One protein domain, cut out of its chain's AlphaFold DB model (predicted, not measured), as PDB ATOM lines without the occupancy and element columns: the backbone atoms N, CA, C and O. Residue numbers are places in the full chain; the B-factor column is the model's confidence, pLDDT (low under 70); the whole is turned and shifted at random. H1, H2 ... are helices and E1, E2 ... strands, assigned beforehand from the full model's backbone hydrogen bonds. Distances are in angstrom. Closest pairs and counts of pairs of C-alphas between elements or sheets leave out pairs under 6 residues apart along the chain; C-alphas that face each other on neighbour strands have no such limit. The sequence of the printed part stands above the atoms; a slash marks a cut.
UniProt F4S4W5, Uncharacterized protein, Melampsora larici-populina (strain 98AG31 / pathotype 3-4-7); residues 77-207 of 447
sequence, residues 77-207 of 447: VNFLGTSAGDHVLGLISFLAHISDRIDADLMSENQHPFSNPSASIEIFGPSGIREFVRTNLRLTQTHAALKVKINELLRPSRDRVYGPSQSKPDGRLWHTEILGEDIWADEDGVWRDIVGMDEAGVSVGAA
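AT A GLANCE: This is residues 77 to 207 of the 447 residues of an uncharacterized protein of Melampsora larici-populina (strain 98AG31 / pathotype 3-4-7) (UniProt F4S4W5). A small sheet of three parallel strands has E1 and E2 in the middle of the domain and E3 at one edge; helix H3 covers one face, and the hairpin E4 and E5 lies away on the other side. H2 meets H3 at one end and runs off from there, and residues 177 to 178 of the long link 155 to 181 pair with E2. The 131 printed residues include three named helices and five named strands, in the order H1 H2 E1 H3 E2 E3 E4 E5; the class is mixed, with 58 residues, under half, in named elements. The whole is compact, radius of gyration of the C-alphas 15.6 A, and spans 50 by 38 by 30 A.

HOW THE PARTS SIT: Start at residues 77 to 78, paired parallel with residues 123 to 124 of E1 (120 to 126). H1 (85 to 88) and H2 (91 to 106) meet only through their link. Residues 91 to 92 alone of H2 touch H3 (129 to 140), closest C-alphas Ile 92 and Val 133, 6.9 A, at a steep tilt of 63 degrees. E1, H3 and E2 (147 to 154) form a strand-helix-strand unit, parallel neighbour strands joined through a helix, its crossover right-handed; N 123 and O 149 are 2.9 A apart. H3 is on the sheet, over E2 at a height of 11.4 A. E3 (182 to 184) is parallel to E2, with N 183 and O 152 at 2.8 A. In the antiparallel hairpin E4 (191 to 195) and E5 (204 to 206), N 191 and O 206 are 2.8 A apart. The closest C-alphas of E3 and E4, Trp 184 and Trp 191, are 6.9 A apart. Every O i to N i+4 pair is within hydrogen-bond range in H2 and H3; H1 is too short for one.

IN THESE COORDINATES: Find C-alpha 85 at (356.816, 211.085, 299.158), where H1 begins. H2 and E2 each measure 22.6 A, E1 19.5 A and H3 16.3 A. E5 ends at C-alpha 206, (344.594, 224.131, 308.507).

THE WHOLE: The C-alphas farthest apart, Glu 109 and Ser 157, are 50.6 A from each other. The printed part has no cut; the links H2 to E1 and E2 to E3 are long. Mean pLDDT of the printed part is 71.3, with 54 residues under 70, among them 77 to 88, 99 to 119 and 193 to 207.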
ATOM      1  N   VAL A  77     347.837 227.108 295.347       34.09
ATOM      2  CA  VAL A  77     347.971 225.644 295.320       34.09
ATOM      3  C   VAL A  77     348.179 225.140 296.747       34.09
ATOM      4  O   VAL A  77     349.297 225.062 297.255       34.09
ATOM      5  N   ASN A  78     347.073 224.765 297.388       31.47
ATOM      6  CA  ASN A  78     347.061 224.288 298.768       31.47
ATOM      7  C   ASN A  78     347.383 222.792 298.862       31.47
ATOM      8  O   ASN A  78     346.549 221.940 298.553       31.47
ATOM      9  N   PHE A  79     348.587 222.463 299.342       37.88
ATOM     10  CA  PHE A  79     348.974 221.097 299.700       37.88
ATOM     11  C   PHE A  79     348.709 220.840 301.188       37.88
ATOM     12  O   PHE A  79     349.584 220.951 302.042       37.88
ATOM     13  N   LEU A  80     347.483 220.431 301.511       35.50
ATOM     14  CA  LEU A  80     347.137 219.927 302.841       35.50
ATOM     15  C   LEU A  80     347.470 218.429 302.915       35.50
ATOM     16  O   LEU A  80     346.600 217.572 302.777       35.50
ATOM     17  N   GLY A  81     348.755 218.102 303.074       38.47
ATOM     18  CA  GLY A  81     349.223 216.717 303.127       38.47
ATOM     19  C   GLY A  81     350.578 216.561 303.808       38.47
ATOM     20  O   GLY A  81     351.429 217.443 303.763       38.47
ATOM     21  N   THR A  82     350.766 215.425 304.478       45.25
ATOM     22  CA  THR A  82     352.022 215.052 305.138       45.25
ATOM     23  C   THR A  82     353.195 215.023 304.156       45.25
ATOM     24  O   THR A  82     352.991 214.749 302.980       45.25
ATOM     25  N   SER A  83     354.430 215.200 304.637       44.09
ATOM     26  CA  SER A  83     355.678 215.119 303.849       44.09
ATOM     27  C   SER A  83     355.998 213.720 303.278       44.09
ATOM     28  O   SER A  83     357.142 213.430 302.930       44.09
ATOM     29  N   ALA A  84     355.002 212.837 303.189       51.03
ATOM     30  CA  ALA A  84     355.119 211.527 302.574       51.03
ATOM     31  C   ALA A  84     355.372 211.682 301.065       51.03
ATOM     32  O   ALA A  84     354.749 212.512 300.395       51.03
ATOM     33  N   GLY A  85     356.330 210.918 300.532       43.53
ATOM     34  CA  GLY A  85     356.816 211.085 299.158       43.53
ATOM     35  C   GLY A  85     355.719 210.964 298.096       43.53
ATOM     36  O   GLY A  85     355.719 211.702 297.116       43.53
ATOM     37  N   ASP A  86     354.724 210.115 298.318       46.66
ATOM     38  CA  ASP A  86     353.558 209.929 297.452       46.66
ATOM     39  C   ASP A  86     352.659 211.175 297.319       46.66
ATOM     40  O   ASP A  86     351.873 211.256 296.379       46.66
ATOM     41  N   HIS A  87     352.824 212.183 298.184       53.22
ATOM     42  CA  HIS A  87     352.083 213.448 298.126       53.22
ATOM     43  C   HIS A  87     352.908 214.623 297.579       53.22
ATOM     44  O   HIS A  87     352.331 215.601 297.107       53.22
ATOM     45  N   VAL A  88     354.246 214.556 297.630       64.38
ATOM     46  CA  VAL A  88     355.127 215.701 297.308       64.38
ATOM     47  C   VAL A  88     356.074 215.462 296.130       64.38
ATOM     48  O   VAL A  88     356.550 216.427 295.535       64.38
ATOM     49  N   LEU A  89     356.333 214.210 295.728       73.25
ATOM     50  CA  LEU A  89     357.296 213.904 294.655       73.25
ATOM     51  C   LEU A  89     356.868 214.439 293.278       73.25
ATOM     52  O   LEU A  89     357.725 214.741 292.451       73.25
ATOM     53  N   GLY A  90     355.566 214.616 293.033       75.50
ATOM     54  CA  GLY A  90     355.054 215.203 291.787       75.50
ATOM     55  C   GLY A  90     355.173 216.731 291.698       75.50
ATOM     56  O   GLY A  90     354.993 217.294 290.618       75.50
ATOM     57  N   LEU A  91     355.482 217.414 292.807       80.25
ATOM     58  CA  LEU A  91     355.440 218.876 292.900       80.25
ATOM     59  C   LEU A  91     356.434 219.556 291.953       80.25
ATOM     60  O   LEU A  91     356.097 220.529 291.285       80.25
ATOM     61  N   ILE A  92     357.648 219.019 291.847       83.44
ATOM     62  CA  ILE A  92     358.698 219.600 290.998       83.44
ATOM     63  C   ILE A  92     358.334 219.466 289.520       83.44
ATOM     64  O   ILE A  92     358.449 220.426 288.760       83.44
ATOM     65  N   SER A  93     357.821 218.299 289.121       79.88
ATOM     66  CA  SER A  93     357.344 218.057 287.756       79.88
ATOM     67  C   SER A  93     356.168 218.964 287.391       79.88
ATOM     68  O   SER A  93     356.092 219.446 286.264       79.88
ATOM     69  N   PHE A  94     355.270 219.231 288.341       80.62
ATOM     70  CA  PHE A  94     354.162 220.164 288.156       80.62
ATOM     71  C   PHE A  94     354.646 221.606 287.940       80.62
ATOM     72  O   PHE A  94     354.214 222.249 286.983       80.62
ATOM     73  N   LEU A  95     355.581 222.087 288.768       78.12
ATOM     74  CA  LEU A  95     356.168 223.427 288.629       78.12
ATOM     75  C   LEU A  95     356.895 223.600 287.287       78.12
ATOM     76  O   LEU A  95     356.714 224.621 286.626       78.12
ATOM     77  N   ALA A  96     357.652 222.587 286.854       77.44
ATOM     78  CA  ALA A  96     358.304 222.584 285.544       77.44
ATOM     79  C   ALA A  96     357.280 222.659 284.397       77.44
ATOM     80  O   ALA A  96     357.398 223.492 283.505       77.44
ATOM     81  N   HIS A  97     356.221 221.844 284.451       76.50
ATOM     82  CA  HIS A  97     355.230 221.794 283.375       76.50
ATOM     83  C   HIS A  97     354.406 223.080 283.245       76.50
ATOM     84  O   HIS A  97     354.048 223.477 282.137       76.50
ATOM     85  N   ILE A  98     354.073 223.729 284.366       71.38
ATOM     86  CA  ILE A  98     353.384 225.025 284.330       71.38
ATOM     87  C   ILE A  98     354.303 226.100 283.760       71.38
ATOM     88  O   ILE A  98     353.846 226.902 282.951       71.38
ATOM     89  N   SER A  99     355.585 226.085 284.131       68.88
ATOM     90  CA  SER A  99     356.575 227.004 283.571       68.88
ATOM     91  C   SER A  99     356.644 226.919 282.046       68.88
ATOM     92  O   SER A  99     356.466 227.935 281.381       68.88
ATOM     93  N   ASP A 100     356.808 225.711 281.495       67.75
ATOM     94  CA  ASP A 100     356.907 225.495 280.043       67.75
ATOM     95  C   ASP A 100     355.679 226.025 279.287       67.75
ATOM     96  O   ASP A 100     355.777 226.529 278.167       67.75
ATOM     97  N   ARG A 101     354.493 225.909 279.896       65.00
ATOM     98  CA  ARG A 101     353.256 226.424 279.297       65.00
ATOM     99  C   ARG A 101     353.179 227.939 279.310       65.00
ATOM    100  O   ARG A 101     352.627 228.507 278.379       65.00
ATOM    101  N   ILE A 102     353.712 228.581 280.339       61.56
ATOM    102  CA  ILE A 102     353.693 230.039 280.457       61.56
ATOM    103  C   ILE A 102     354.673 230.663 279.484       61.56
ATOM    104  O   ILE A 102     354.317 231.638 278.832       61.56
ATOM    105  N   ASP A 103     355.847 230.060 279.310       58.97
ATOM    106  CA  ASP A 103     356.780 230.479 278.266       58.97
ATOM    107  C   ASP A 103     356.141 230.352 276.875       58.97
ATOM    108  O   ASP A 103     356.257 231.265 276.060       58.97
ATOM    109  N   ALA A 104     355.385 229.278 276.616       57.09
ATOM    110  CA  ALA A 104     354.636 229.119 275.369       57.09
ATOM    111  C   ALA A 104     353.479 230.131 275.216       57.09
ATOM    112  O   ALA A 104     353.236 230.622 274.111       57.09
ATOM    113  N   ASP A 105     352.779 230.458 276.306       55.09
ATOM    114  CA  ASP A 105     351.626 231.364 276.305       55.09
ATOM    115  C   ASP A 105     352.039 232.843 276.232       55.09
ATOM    116  O   ASP A 105     351.356 233.605 275.554       55.09
ATOM    117  N   LEU A 106     353.170 233.254 276.825       53.19
ATOM    118  CA  LEU A 106     353.749 234.605 276.692       53.19
ATOM    119  C   LEU A 106     354.109 234.948 275.236       53.19
ATOM    120  O   LEU A 106     354.155 236.122 274.870       53.19
ATOM    121  N   MET A 107     354.336 233.934 274.394       51.53
ATOM    122  CA  MET A 107     354.566 234.098 272.955       51.53
ATOM    123  C   MET A 107     353.269 234.129 272.124       51.53
ATOM    124  O   MET A 107     353.332 234.255 270.901       51.53
ATOM    125  N   SER A 108     352.093 234.022 272.752       49.75
ATOM    126  CA  SER A 108     350.788 234.026 272.085       49.75
ATOM    127  C   SER A 108     349.877 235.122 272.658       49.75
ATOM    128  O   SER A 108     349.749 235.266 273.865       49.75
ATOM    129  N   GLU A 109     349.170 235.887 271.819       48.31
ATOM    130  CA  GLU A 109     348.226 236.941 272.264       48.31
ATOM    131  C   GLU A 109     346.975 236.410 273.012       48.31
ATOM    132  O   GLU A 109     346.001 237.137 273.229       48.31
ATOM    133  N   ASN A 110     346.952 235.134 273.409       45.91
ATOM    134  CA  ASN A 110     345.845 234.550 274.153       45.91
ATOM    135  C   ASN A 110     346.032 234.796 275.655       45.91
ATOM    136  O   ASN A 110     346.871 234.177 276.303       45.91
ATOM    137  N   GLN A 111     345.190 235.662 276.220       49.50
ATOM    138  CA  GLN A 111     345.093 235.906 277.662       49.50
ATOM    139  C   GLN A 111     344.613 234.644 278.404       49.50
ATOM    140  O   GLN A 111     343.420 234.450 278.640       49.50
ATOM    141  N   HIS A 112     345.544 233.755 278.748       50.62
ATOM    142  CA  HIS A 112     345.330 232.654 279.686       50.62
ATOM    143  C   HIS A 112     345.487 233.176 281.130       50.62
ATOM    144  O   HIS A 112     346.318 234.058 281.343       50.62
ATOM    145  N   PRO A 113     344.810 232.634 282.161       49.16
ATOM    146  CA  PRO A 113     345.027 233.016 283.570       49.16
ATOM    147  C   PRO A 113     346.474 232.875 284.093       49.16
ATOM    148  O   PRO A 113     346.755 233.259 285.219       49.16
ATOM    149  N   PHE A 114     347.405 232.352 283.285       46.31
ATOM    150  CA  PHE A 114     348.831 232.226 283.612       46.31
ATOM    151  C   PHE A 114     349.733 233.198 282.830       46.31
ATOM    152  O   PHE A 114     350.950 233.129 282.934       46.31
ATOM    153  N   SER A 115     349.147 234.100 282.039       45.69
ATOM    154  CA  SER A 115     349.881 235.035 281.170       45.69
ATOM    155  C   SER A 115     350.355 236.306 281.885       45.69
ATOM    156  O   SER A 115     350.967 237.170 281.261       45.69
ATOM    157  N   ASN A 116     350.105 236.434 283.195       54.12
ATOM    158  CA  ASN A 116     350.601 237.552 283.989       54.12
ATOM    159  C   ASN A 116     351.983 237.213 284.589       54.12
ATOM    160  O   ASN A 116     352.046 236.428 285.535       54.12
ATOM    161  N   PRO A 117     353.088 237.833 284.129       51.41
ATOM    162  CA  PRO A 117     354.431 237.608 284.682       51.41
ATOM    163  C   PRO A 117     354.599 238.099 286.132       51.41
ATOM    164  O   PRO A 117     355.626 237.853 286.764       51.41
ATOM    165  N   SER A 118     353.594 238.794 286.676       52.88
ATOM    166  CA  SER A 118     353.531 239.180 288.090       52.88
ATOM    167  C   SER A 118     352.876 238.112 288.974       52.88
ATOM    168  O   SER A 118     352.921 238.250 290.194       52.88
ATOM    169  N   ALA A 119     352.273 237.071 288.389       63.53
ATOM    170  CA  ALA A 119     351.639 235.996 289.141       63.53
ATOM    171  C   ALA A 119     352.694 235.166 289.885       63.53
ATOM    172  O   ALA A 119     353.729 234.784 289.331       63.53
ATOM    173  N   SER A 120     352.426 234.885 291.157       72.25
ATOM    174  CA  SER A 120     353.229 233.992 291.985       72.25
ATOM    175  C   SER A 120     352.415 232.773 292.387       72.25
ATOM    176  O   SER A 120     351.226 232.890 292.667       72.25
ATOM    177  N   ILE A 121     353.065 231.615 292.444       79.56
ATOM    178  CA  ILE A 121     352.496 230.412 293.051       79.56
ATOM    179  C   ILE A 121     352.865 230.423 294.528       79.56
ATOM    180  O   ILE A 121     354.050 230.456 294.865       79.56
ATOM    181  N   GLU A 122     351.860 230.352 295.394       81.50
ATOM    182  CA  GLU A 122     352.059 230.125 296.824       81.50
ATOM    183  C   GLU A 122     351.862 228.643 297.151       81.50
ATOM    184  O   GLU A 122     350.874 228.027 296.748       81.50
ATOM    185  N   ILE A 123     352.836 228.066 297.853       82.75
ATOM    186  CA  ILE A 123     352.833 226.676 298.309       82.75
ATOM    187  C   ILE A 123     352.789 226.690 299.829       82.75
ATOM    188  O   ILE A 123     353.728 227.170 300.459       82.75
ATOM    189  N   PHE A 124     351.745 226.106 300.409       79.44
ATOM    190  CA  PHE A 124     351.627 225.895 301.851       79.44
ATOM    191  C   PHE A 124     351.867 224.420 302.170       79.44
ATOM    192  O   PHE A 124     351.247 223.550 301.560       79.44
ATOM    193  N   GLY A 125     352.771 224.123 303.105       77.12
ATOM    194  CA  GLY A 125     353.095 222.741 303.468       77.12
ATOM    195  C   GLY A 125     353.834 222.614 304.802       77.12
ATOM    196  O   GLY A 125     354.113 223.620 305.451       77.12
ATOM    197  N   PRO A 126     354.139 221.388 305.257       82.06
ATOM    198  CA  PRO A 126     354.781 221.169 306.550       82.06
ATOM    199  C   PRO A 126     356.255 221.598 306.549       82.06
ATOM    200  O   PRO A 126     356.898 221.663 305.501       82.06
ATOM    201  N   SER A 127     356.813 221.786 307.747       87.50
ATOM    202  CA  SER A 127     358.259 221.941 307.975       87.50
ATOM    203  C   SER A 127     359.100 220.969 307.134       87.50
ATOM    204  O   SER A 127     358.906 219.752 307.192       87.50
ATOM    205  N   GLY A 128     360.025 221.515 306.340       85.19
ATOM    206  CA  GLY A 128     360.932 220.777 305.458       85.19
ATOM    207  C   GLY A 128     360.550 220.841 303.979       85.19
ATOM    208  O   GLY A 128     361.409 220.616 303.123       85.19
ATOM    209  N   ILE A 129     359.303 221.201 303.640       84.38
ATOM    210  CA  ILE A 129     358.875 221.328 302.238       84.38
ATOM    211  C   ILE A 129     359.679 222.399 301.497       84.38
ATOM    212  O   ILE A 129     359.982 222.239 300.314       84.38
ATOM    213  N   ARG A 130     360.089 223.463 302.195       90.69
ATOM    214  CA  ARG A 130     360.874 224.541 301.601       90.69
ATOM    215  C   ARG A 130     362.260 224.070 301.195       90.69
ATOM    216  O   ARG A 130     362.691 224.306 300.068       90.69
ATOM    217  N   GLU A 131     362.941 223.361 302.092       90.69
ATOM    218  CA  GLU A 131     364.235 222.750 301.789       90.69
ATOM    219  C   GLU A 131     364.105 221.711 300.670       90.69
ATOM    220  O   GLU A 131     364.917 221.721 299.745       90.69
ATOM    221  N   PHE A 132     363.061 220.875 300.692       88.69
ATOM    222  CA  PHE A 132     362.784 219.894 299.642       88.69
ATOM    223  C   PHE A 132     362.622 220.542 298.261       88.69
ATOM    224  O   PHE A 132     363.340 220.175 297.328       88.69
ATOM    225  N   VAL A 133     361.714 221.514 298.121       87.56
ATOM    226  CA  VAL A 133     361.436 222.165 296.831       87.56
ATOM    227  C   VAL A 133     362.674 222.888 296.323       87.56
ATOM    228  O   VAL A 133     363.107 222.646 295.196       87.56
ATOM    229  N   ARG A 134     363.303 223.711 297.167       90.25
ATOM    230  CA  ARG A 134     364.491 224.484 296.790       90.25
ATOM    231  C   ARG A 134     365.659 223.594 296.384       90.25
ATOM    232  O   ARG A 134     366.341 223.882 295.401       90.25
ATOM    233  N   THR A 135     365.899 222.519 297.132       89.38
ATOM    234  CA  THR A 135     366.989 221.578 296.845       89.38
ATOM    235  C   THR A 135     366.760 220.891 295.509       89.38
ATOM    236  O   THR A 135     367.682 220.840 294.700       89.38
ATOM    237  N   ASN A 136     365.539 220.430 295.236       87.88
ATOM    238  CA  ASN A 136     365.229 219.783 293.966       87.88
ATOM    239  C   ASN A 136     365.351 220.752 292.793       87.88
ATOM    240  O   ASN A 136     366.104 220.445 291.880       87.88
ATOM    241  N   LEU A 137     364.733 221.940 292.854       86.88
ATOM    242  CA  LEU A 137     364.858 222.955 291.796       86.88
ATOM    243  C   LEU A 137     366.326 223.284 291.487       86.88
ATOM    244  O   LEU A 137     366.718 223.387 290.325       86.88
ATOM    245  N   ARG A 138     367.159 223.385 292.530       87.19
ATOM    246  CA  ARG A 138     368.594 223.637 292.386       87.19
ATOM    247  C   ARG A 138     369.354 222.450 291.796       87.19
ATOM    248  O   ARG A 138     370.242 222.662 290.977       87.19
ATOM    249  N   LEU A 139     369.077 221.222 292.224       87.06
ATOM    250  CA  LEU A 139     369.790 220.037 291.734       87.06
ATOM    251  C   LEU A 139     369.421 219.707 290.288       87.06
ATOM    252  O   LEU A 139     370.295 219.345 289.508       87.06
ATOM    253  N   THR A 140     368.152 219.871 289.923       82.06
ATOM    254  CA  THR A 140     367.660 219.612 288.566       82.06
ATOM    255  C   THR A 140     367.887 220.781 287.614       82.06
ATOM    256  O   THR A 140     367.623 220.635 286.425       82.06
ATOM    257  N   GLN A 141     368.360 221.929 288.120       81.38
ATOM    258  CA  GLN A 141     368.470 223.182 287.360       81.38
ATOM    259  C   GLN A 141     367.142 223.540 286.670       81.38
ATOM    260  O   GLN A 141     367.113 224.028 285.543       81.38
ATOM    261  N   THR A 142     366.021 223.256 287.339       77.12
ATOM    262  CA  THR A 142     364.693 223.532 286.789       77.12
ATOM    263  C   THR A 142     364.431 225.030 286.852       77.12
ATOM    264  O   THR A 142     364.264 225.613 287.927       77.12
ATOM    265  N   HIS A 143     364.371 225.652 285.679       68.38
ATOM    266  CA  HIS A 143     363.948 227.033 285.537       68.38
ATOM    267  C   HIS A 143     362.418 227.091 285.552       68.38
ATOM    268  O   HIS A 143     361.761 226.427 284.758       68.38
ATOM    269  N   ALA A 144     361.863 227.858 286.488       64.38
ATOM    270  CA  ALA A 144     360.446 228.196 286.513       64.38
ATOM    271  C   ALA A 144     360.288 229.663 286.094       64.38
ATOM    272  O   ALA A 144     360.924 230.518 286.697       64.38
ATOM    273  N   ALA A 145     359.460 229.962 285.097       66.12
ATOM    274  CA  ALA A 145     359.139 231.317 284.655       66.12
ATOM    275  C   ALA A 145     358.301 232.072 285.701       66.12
ATOM    276  O   ALA A 145     358.387 233.292 285.819       66.12
ATOM    277  N   LEU A 146     357.524 231.338 286.509       70.31
ATOM    278  CA  LEU A 146     356.743 231.893 287.611       70.31
ATOM    279  C   LEU A 146     357.564 232.076 288.877       70.31
ATOM    280  O   LEU A 146     358.419 231.257 289.224       70.31
ATOM    281  N   LYS A 147     357.207 233.122 289.624       80.50
ATOM    282  CA  LYS A 147     357.702 233.300 290.982       80.50
ATOM    283  C   LYS A 147     357.030 232.297 291.919       80.50
ATOM    284  O   LYS A 147     355.820 232.101 291.842       80.50
ATOM    285  N   VAL A 148     357.790 231.686 292.821       84.38
ATOM    286  CA  VAL A 148     357.272 230.691 293.774       84.38
ATOM    287  C   VAL A 148     357.538 231.157 295.200       84.38
ATOM    288  O   VAL A 148     358.681 231.441 295.546       84.38
ATOM    289  N   LYS A 149     356.502 231.220 296.035       86.75
ATOM    290  CA  LYS A 149     356.589 231.522 297.470       86.75
ATOM    291  C   LYS A 149     356.235 230.261 298.257       86.75
ATOM    292  O   LYS A 149     355.203 229.649 298.004       86.75
ATOM    293  N   ILE A 150     357.100 229.847 299.183       88.38
ATOM    294  CA  ILE A 150     356.920 228.595 299.939       88.38
ATOM    295  C   ILE A 150     356.723 228.904 301.419       88.38
ATOM    296  O   ILE A 150     357.671 229.250 302.129       88.38
ATOM    297  N   ASN A 151     355.495 228.737 301.882       85.50
ATOM    298  CA  ASN A 151     355.054 229.005 303.239       85.50
ATOM    299  C   ASN A 151     355.034 227.693 304.043       85.50
ATOM    300  O   ASN A 151     354.441 226.697 303.622       85.50
ATOM    301  N   GLU A 152     355.705 227.674 305.196       88.50
ATOM    302  CA  GLU A 152     355.748 226.499 306.072       88.50
ATOM    303  C   GLU A 152     354.740 226.647 307.213       88.50
ATOM    304  O   GLU A 152     354.748 227.642 307.933       88.50
ATOM    305  N   LEU A 153     353.901 225.628 307.395       82.00
ATOM    306  CA  LEU A 153     353.008 225.469 308.538       82.00
ATOM    307  C   LEU A 153     353.781 224.779 309.669       82.00
ATOM    308  O   LEU A 153     354.155 223.604 309.564       82.00
ATOM    309  N   LEU A 154     354.054 225.517 310.743       87.19
ATOM    310  CA  LEU A 154     354.961 225.119 311.819       87.19
ATOM    311  C   LEU A 154     354.239 224.961 313.156       87.19
ATOM    312  O   LEU A 154     353.422 225.799 313.537       87.19
ATOM    313  N   ARG A 155     354.583 223.913 313.911       81.81
ATOM    314  CA  ARG A 155     354.157 223.758 315.308       81.81
ATOM    315  C   ARG A 155     355.264 224.172 316.275       81.81
ATOM    316  O   ARG A 155     356.405 223.708 316.121       81.81
ATOM    317  N   PRO A 156     354.931 224.947 317.321       82.81
ATOM    318  CA  PRO A 156     355.877 225.314 318.368       82.81
ATOM    319  C   PRO A 156     356.593 224.093 318.963       82.81
ATOM    320  O   PRO A 156     355.985 223.051 319.202       82.81
ATOM    321  N   SER A 157     357.899 224.223 319.211       75.44
ATOM    322  CA  SER A 157     358.768 223.218 319.861       75.44
ATOM    323  C   SER A 157     358.947 221.868 319.148       75.44
ATOM    324  O   SER A 157     359.782 221.072 319.574       75.44
ATOM    325  N   ARG A 158     358.196 221.587 318.076       78.69
ATOM    326  CA  ARG A 158     358.244 220.308 317.350       78.69
ATOM    327  C   ARG A 158     358.894 220.422 315.981       78.69
ATOM    328  O   ARG A 158     359.623 219.518 315.581       78.69
ATOM    329  N   ASP A 159     358.593 221.496 315.267       82.88
ATOM    330  CA  ASP A 159     358.967 221.643 313.870       82.88
ATOM    331  C   ASP A 159     360.142 222.623 313.717       82.88
ATOM    332  O   ASP A 159     360.307 223.569 314.493       82.88
ATOM    333  N   ARG A 160     360.999 222.376 312.722       88.44
ATOM    334  CA  ARG A 160     362.181 223.199 312.443       88.44
ATOM    335  C   ARG A 160     361.862 224.209 311.345       88.44
ATOM    336  O   ARG A 160     361.302 223.847 310.318       88.44
ATOM    337  N   VAL A 161     362.301 225.453 311.515       89.50
ATOM    338  CA  VAL A 161     362.284 226.444 310.427       89.50
ATOM    339  C   VAL A 161     363.427 226.159 309.456       89.50
ATOM    340  O   VAL A 161     364.598 226.188 309.869       89.50
ATOM    341  N   TYR A 162     363.098 225.943 308.184       87.75
ATOM    342  CA  TYR A 162     364.072 225.809 307.102       87.75
ATOM    343  C   TYR A 162     364.225 227.135 306.345       87.75
ATOM    344  O   TYR A 162     363.264 227.642 305.774       87.75
ATOM    345  N   GLY A 163     365.438 227.702 306.345       85.38
ATOM    346  CA  GLY A 163     365.759 228.972 305.678       85.38
ATOM    347  C   GLY A 163     366.352 228.795 304.267       85.38
ATOM    348  O   GLY A 163     366.770 227.684 303.929       85.38
ATOM    349  N   PRO A 164     366.404 229.849 303.426       90.50
ATOM    350  CA  PRO A 164     365.875 231.194 303.683       90.50
ATOM    351  C   PRO A 164     364.348 231.241 303.827       90.50
ATOM    352  O   PRO A 164     363.640 230.501 303.148       90.50
ATOM    353  N   SER A 165     363.857 232.088 304.727       90.25
ATOM    354  CA  SER A 165     362.447 232.283 305.113       90.25
ATOM    355  C   SER A 165     362.273 233.678 305.727       90.25
ATOM    356  O   SER A 165     363.276 234.327 306.025       90.25
ATOM    357  N   GLN A 166     361.045 234.150 305.953       86.94
ATOM    358  CA  GLN A 166     360.834 235.457 306.588       86.94
ATOM    359  C   GLN A 166     361.468 235.564 307.981       86.94
ATOM    360  O   GLN A 166     362.076 236.589 308.284       86.94
ATOM    361  N   SER A 167     361.381 234.521 308.819       86.62
ATOM    362  CA  SER A 167     361.981 234.563 310.162       86.62
ATOM    363  C   SER A 167     363.486 234.263 310.166       86.62
ATOM    364  O   SER A 167     364.190 234.634 311.105       86.62
ATOM    365  N   LYS A 168     363.997 233.601 309.118       87.44
ATOM    366  CA  LYS A 168     365.425 233.304 308.909       87.44
ATOM    367  C   LYS A 168     365.830 233.643 307.472       87.44
ATOM    368  O   LYS A 168     365.833 232.737 306.633       87.44
ATOM    369  N   PRO A 169     366.159 234.910 307.165       85.75
ATOM    370  CA  PRO A 169     366.431 235.356 305.797       85.75
ATOM    371  C   PRO A 169     367.796 234.889 305.272       85.75
ATOM    372  O   PRO A 169     368.058 234.995 304.074       85.75
ATOM    373  N   ASP A 170     368.653 234.347 306.137       85.62
ATOM    374  CA  ASP A 170     370.001 233.922 305.772       85.62
ATOM    375  C   ASP A 170     370.000 232.756 304.773       85.62
ATOM    376  O   ASP A 170     369.352 231.722 304.968       85.62
ATOM    377  N   GLY A 171     370.807 232.903 303.720       84.56
ATOM    378  CA  GLY A 171     371.057 231.887 302.702       84.56
ATOM    379  C   GLY A 171     370.693 232.357 301.294       84.56
ATOM    380  O   GLY A 171     370.473 233.538 301.041       84.56
ATOM    381  N   ARG A 172     370.670 231.419 300.343       87.44
ATOM    382  CA  ARG A 172     370.427 231.711 298.926       87.44
ATOM    383  C   ARG A 172     369.082 231.149 298.482       87.44
ATOM    384  O   ARG A 172     368.899 229.932 298.489       87.44
ATOM    385  N   LEU A 173     368.189 232.040 298.063       88.56
ATOM    386  CA  LEU A 173     366.953 231.690 297.366       88.56
ATOM    387  C   LEU A 173     367.259 231.165 295.960       88.56
ATOM    388  O   LEU A 173     368.280 231.519 295.354       88.56
ATOM    389  N   TRP A 174     366.370 230.326 295.430       87.44
ATOM    390  CA  TRP A 174     366.371 230.048 293.995       87.44
ATOM    391  C   TRP A 174     366.009 231.319 293.213       87.44
ATOM    392  O   TRP A 174     365.346 232.209 293.735       87.44
ATOM    393  N   HIS A 175     366.459 231.441 291.964       82.12
ATOM    394  CA  HIS A 175     366.365 232.705 291.216       82.12
ATOM    395  C   HIS A 175     364.921 233.192 290.984       82.12
ATOM    396  O   HIS A 175     364.709 234.375 290.740       82.12
ATOM    397  N   THR A 176     363.935 232.296 291.065       81.81
ATOM    398  CA  THR A 176     362.498 232.608 290.975       81.81
ATOM    399  C   THR A 176     361.749 232.398 292.285       81.81
ATOM    400  O   THR A 176     360.529 232.520 292.337       81.81
ATOM    401  N   GLU A 177     362.458 232.099 293.366       87.31
ATOM    402  CA  GLU A 177     361.852 231.922 294.674       87.31
ATOM    403  C   GLU A 177     361.710 233.266 295.398       87.31
ATOM    404  O   GLU A 177     362.647 234.060 295.476       87.31
ATOM    405  N   ILE A 178     360.522 233.503 295.949       87.62
ATOM    406  CA  ILE A 178     360.217 234.611 296.850       87.62
ATOM    407  C   ILE A 178     360.340 234.104 298.288       87.62
ATOM    408  O   ILE A 178     360.001 232.960 298.596       87.62
ATOM    409  N   LEU A 179     360.794 234.983 299.184       90.81
ATOM    410  CA  LEU A 179     360.871 234.699 300.610       90.81
ATOM    411  C   LEU A 179     359.484 234.334 301.167       90.81
ATOM    412  O   LEU A 179     358.578 235.167 301.202       90.81
ATOM    413  N   GLY A 180     359.327 233.078 301.575       88.38
ATOM    414  CA  GLY A 180     358.076 232.565 302.123       88.38
ATOM    415  C   GLY A 180     357.948 232.729 303.634       88.38
ATOM    416  O   GLY A 180     358.927 232.992 304.339       88.38
ATOM    417  N   GLU A 181     356.722 232.569 304.114       90.31
ATOM    418  CA  GLU A 181     356.311 232.807 305.498       90.31
ATOM    419  C   GLU A 181     356.473 231.574 306.383       90.31
ATOM    420  O   GLU A 181     356.365 230.431 305.935       90.31
ATOM    421  N   ASP A 182     356.716 231.822 307.666       92.19
ATOM    422  CA  ASP A 182     356.756 230.802 308.707       92.19
ATOM    423  C   ASP A 182     355.486 230.947 309.544       92.19
ATOM    424  O   ASP A 182     355.406 231.785 310.443       92.19
ATOM    425  N   ILE A 183     354.463 230.171 309.190       86.75
ATOM    426  CA  ILE A 183     353.115 230.307 309.736       86.75
ATOM    427  C   ILE A 183     353.000 229.375 310.937       86.75
ATOM    428  O   ILE A 183     352.986 228.147 310.812       86.75
ATOM    429  N   TRP A 184     352.945 229.966 312.123       88.62
ATOM    430  CA  TRP A 184     352.906 229.226 313.377       88.62
ATOM    431  C   TRP A 184     351.476 228.868 313.761       88.62
ATOM    432  O   TRP A 184     350.563 229.677 313.616       88.62
ATOM    433  N   ALA A 185     351.299 227.645 314.252       80.31
ATOM    434  CA  ALA A 185     350.046 227.218 314.848       80.31
ATOM    435  C   ALA A 185     349.737 228.039 316.111       80.31
ATOM    436  O   ALA A 185     350.655 228.416 316.847       80.31
ATOM    437  N   ASP A 186     348.452 228.271 316.361       80.25
ATOM    438  CA  ASP A 186     347.942 228.897 317.576       80.25
ATOM    439  C   ASP A 186     348.067 227.977 318.808       80.25
ATOM    440  O   ASP A 186     348.631 226.879 318.750       80.25
ATOM    441  N   GLU A 187     347.550 228.435 319.950       74.00
ATOM    442  CA  GLU A 187     347.572 227.688 321.216       74.00
ATOM    443  C   GLU A 187     346.813 226.350 321.140       74.00
ATOM    444  O   GLU A 187     347.191 225.393 321.818       74.00
ATOM    445  N   ASP A 188     345.808 226.246 320.261       68.00
ATOM    446  CA  ASP A 188     345.060 225.011 319.993       68.00
ATOM    447  C   ASP A 188     345.815 224.073 319.028       68.00
ATOM    448  O   ASP A 188     345.363 222.964 318.721       68.00
ATOM    449  N   GLY A 189     346.973 224.508 318.526       67.69
ATOM    450  CA  GLY A 189     347.779 223.788 317.555       67.69
ATOM    451  C   GLY A 189     347.236 223.865 316.130       67.69
ATOM    452  O   GLY A 189     347.601 223.014 315.321       67.69
ATOM    453  N   VAL A 190     346.394 224.853 315.810       62.78
ATOM    454  CA  VAL A 190     345.711 225.025 314.519       62.78
ATOM    455  C   VAL A 190     346.206 226.297 313.813       62.78
ATOM    456  O   VAL A 190     346.664 227.241 314.442       62.78
ATOM    457  N   TRP A 191     346.121 226.345 312.486       77.56
ATOM    458  CA  TRP A 191     346.450 227.518 311.674       77.56
ATOM    459  C   TRP A 191     345.156 228.147 311.153       77.56
ATOM    460  O   TRP A 191     344.470 227.563 310.312       77.56
ATOM    461  N   ARG A 192     344.789 229.313 311.683       71.44
ATOM    462  CA  ARG A 192     343.602 230.074 311.258       71.44
ATOM    463  C   ARG A 192     344.008 231.135 310.246       71.44
ATOM    464  O   ARG A 192     345.118 231.647 310.335       71.44
ATOM    465  N   ASP A 193     343.112 231.428 309.307       68.06
ATOM    466  CA  ASP A 193     343.251 232.537 308.356       68.06
ATOM    467  C   ASP A 193     344.616 232.575 307.636       68.06
ATOM    468  O   ASP A 193     345.194 233.639 307.430       68.06
ATOM    469  N   ILE A 194     345.129 231.395 307.248       66.19
ATOM    470  CA  ILE A 194     346.364 231.215 306.459       66.19
ATOM    471  C   ILE A 194     346.304 232.077 305.200       66.19
ATOM    472  O   ILE A 194     347.283 232.723 304.833       66.19
ATOM    473  N   VAL A 195     345.130 232.089 304.569       63.69
ATOM    474  CA  VAL A 195     344.761 233.073 303.562       63.69
ATOM    475  C   VAL A 195     343.540 233.808 304.087       63.69
ATOM    476  O   VAL A 195     342.503 233.197 304.373       63.69
ATOM    477  N   GLY A 196     343.714 235.117 304.288       56.78
ATOM    478  CA  GLY A 196     342.654 236.016 304.723       56.78
ATOM    479  C   GLY A 196     341.531 236.086 303.692       56.78
ATOM    480  O   GLY A 196     341.729 235.755 302.528       56.78
ATOM    481  N   MET A 197     340.351 236.520 304.135       50.75
ATOM    482  CA  MET A 197     339.157 236.591 303.294       50.75
ATOM    483  C   MET A 197     339.424 237.432 302.036       50.75
ATOM    484  O   MET A 197     339.616 238.646 302.135       50.75
ATOM    485  N   ASP A 198     339.480 236.777 300.876       59.41
ATOM    486  CA  ASP A 198     339.748 237.438 299.598       59.41
ATOM    487  C   ASP A 198     338.530 238.246 299.102       59.41
ATOM    488  O   ASP A 198     337.454 238.241 299.709       59.41
ATOM    489  N   GLU A 199     338.671 238.951 297.973       46.56
ATOM    490  CA  GLU A 199     337.560 239.691 297.347       46.56
ATOM    491  C   GLU A 199     336.379 238.780 296.944       46.56
ATOM    492  O   GLU A 199     335.264 239.264 296.733       46.56
ATOM    493  N   ALA A 200     336.603 237.461 296.868       47.62
ATOM    494  CA  ALA A 200     335.593 236.439 296.615       47.62
ATOM    495  C   ALA A 200     334.992 235.835 297.906       47.62
ATOM    496  O   ALA A 200     334.092 234.994 297.829       47.62
ATOM    497  N   GLY A 201     335.431 236.284 299.087       49.94
ATOM    498  CA  GLY A 201     334.925 235.859 300.388       49.94
ATOM    499  C   GLY A 201     335.463 234.513 300.888       49.94
ATOM    500  O   GLY A 201     334.821 233.895 301.739       49.94
ATOM    501  N   VAL A 202     336.595 234.030 300.374       48.41
ATOM    502  CA  VAL A 202     337.194 232.737 300.744       48.41
ATOM    503  C   VAL A 202     338.268 232.930 301.812       48.41
ATOM    504  O   VAL A 202     339.166 233.744 301.643       48.41
ATOM    505  N   SER A 203     338.192 232.159 302.901       53.28
ATOM    506  CA  SER A 203     339.245 232.054 303.924       53.28
ATOM    507  C   SER A 203     339.761 230.618 304.010       53.28
ATOM    508  O   SER A 203     339.008 229.660 303.800       53.28
ATOM    509  N   VAL A 204     341.051 230.463 304.315       54.84
ATOM    510  CA  VAL A 204     341.719 229.155 304.386       54.84
ATOM    511  C   VAL A 204     342.341 228.957 305.763       54.84
ATOM    512  O   VAL A 204     343.068 229.811 306.259       54.84
ATOM    513  N   GLY A 205     342.090 227.800 306.373       57.03
ATOM    514  CA  GLY A 205     342.734 227.363 307.611       57.03
ATOM    515  C   GLY A 205     343.203 225.911 307.513       57.03
ATOM    516  O   GLY A 205     342.760 225.160 306.642       57.03
ATOM    517  N   ALA A 206     344.089 225.498 308.414       56.84
ATOM    518  CA  ALA A 206     344.594 224.131 308.507       56.84
ATOM    519  C   ALA A 206     344.606 223.661 309.961       56.84
ATOM    520  O   ALA A 206     344.853 224.451 310.862       56.84
ATOM    521  N   ALA A 207     344.396 222.367 310.198       48.88
ATOM    522  CA  ALA A 207     344.460 221.759 311.526       48.88
ATOM    523  C   ALA A 207     345.319 220.486 311.495       48.88
ATOM    524  O   ALA A 207     345.376 219.803 310.466       48.88
TER     525      ALA A 207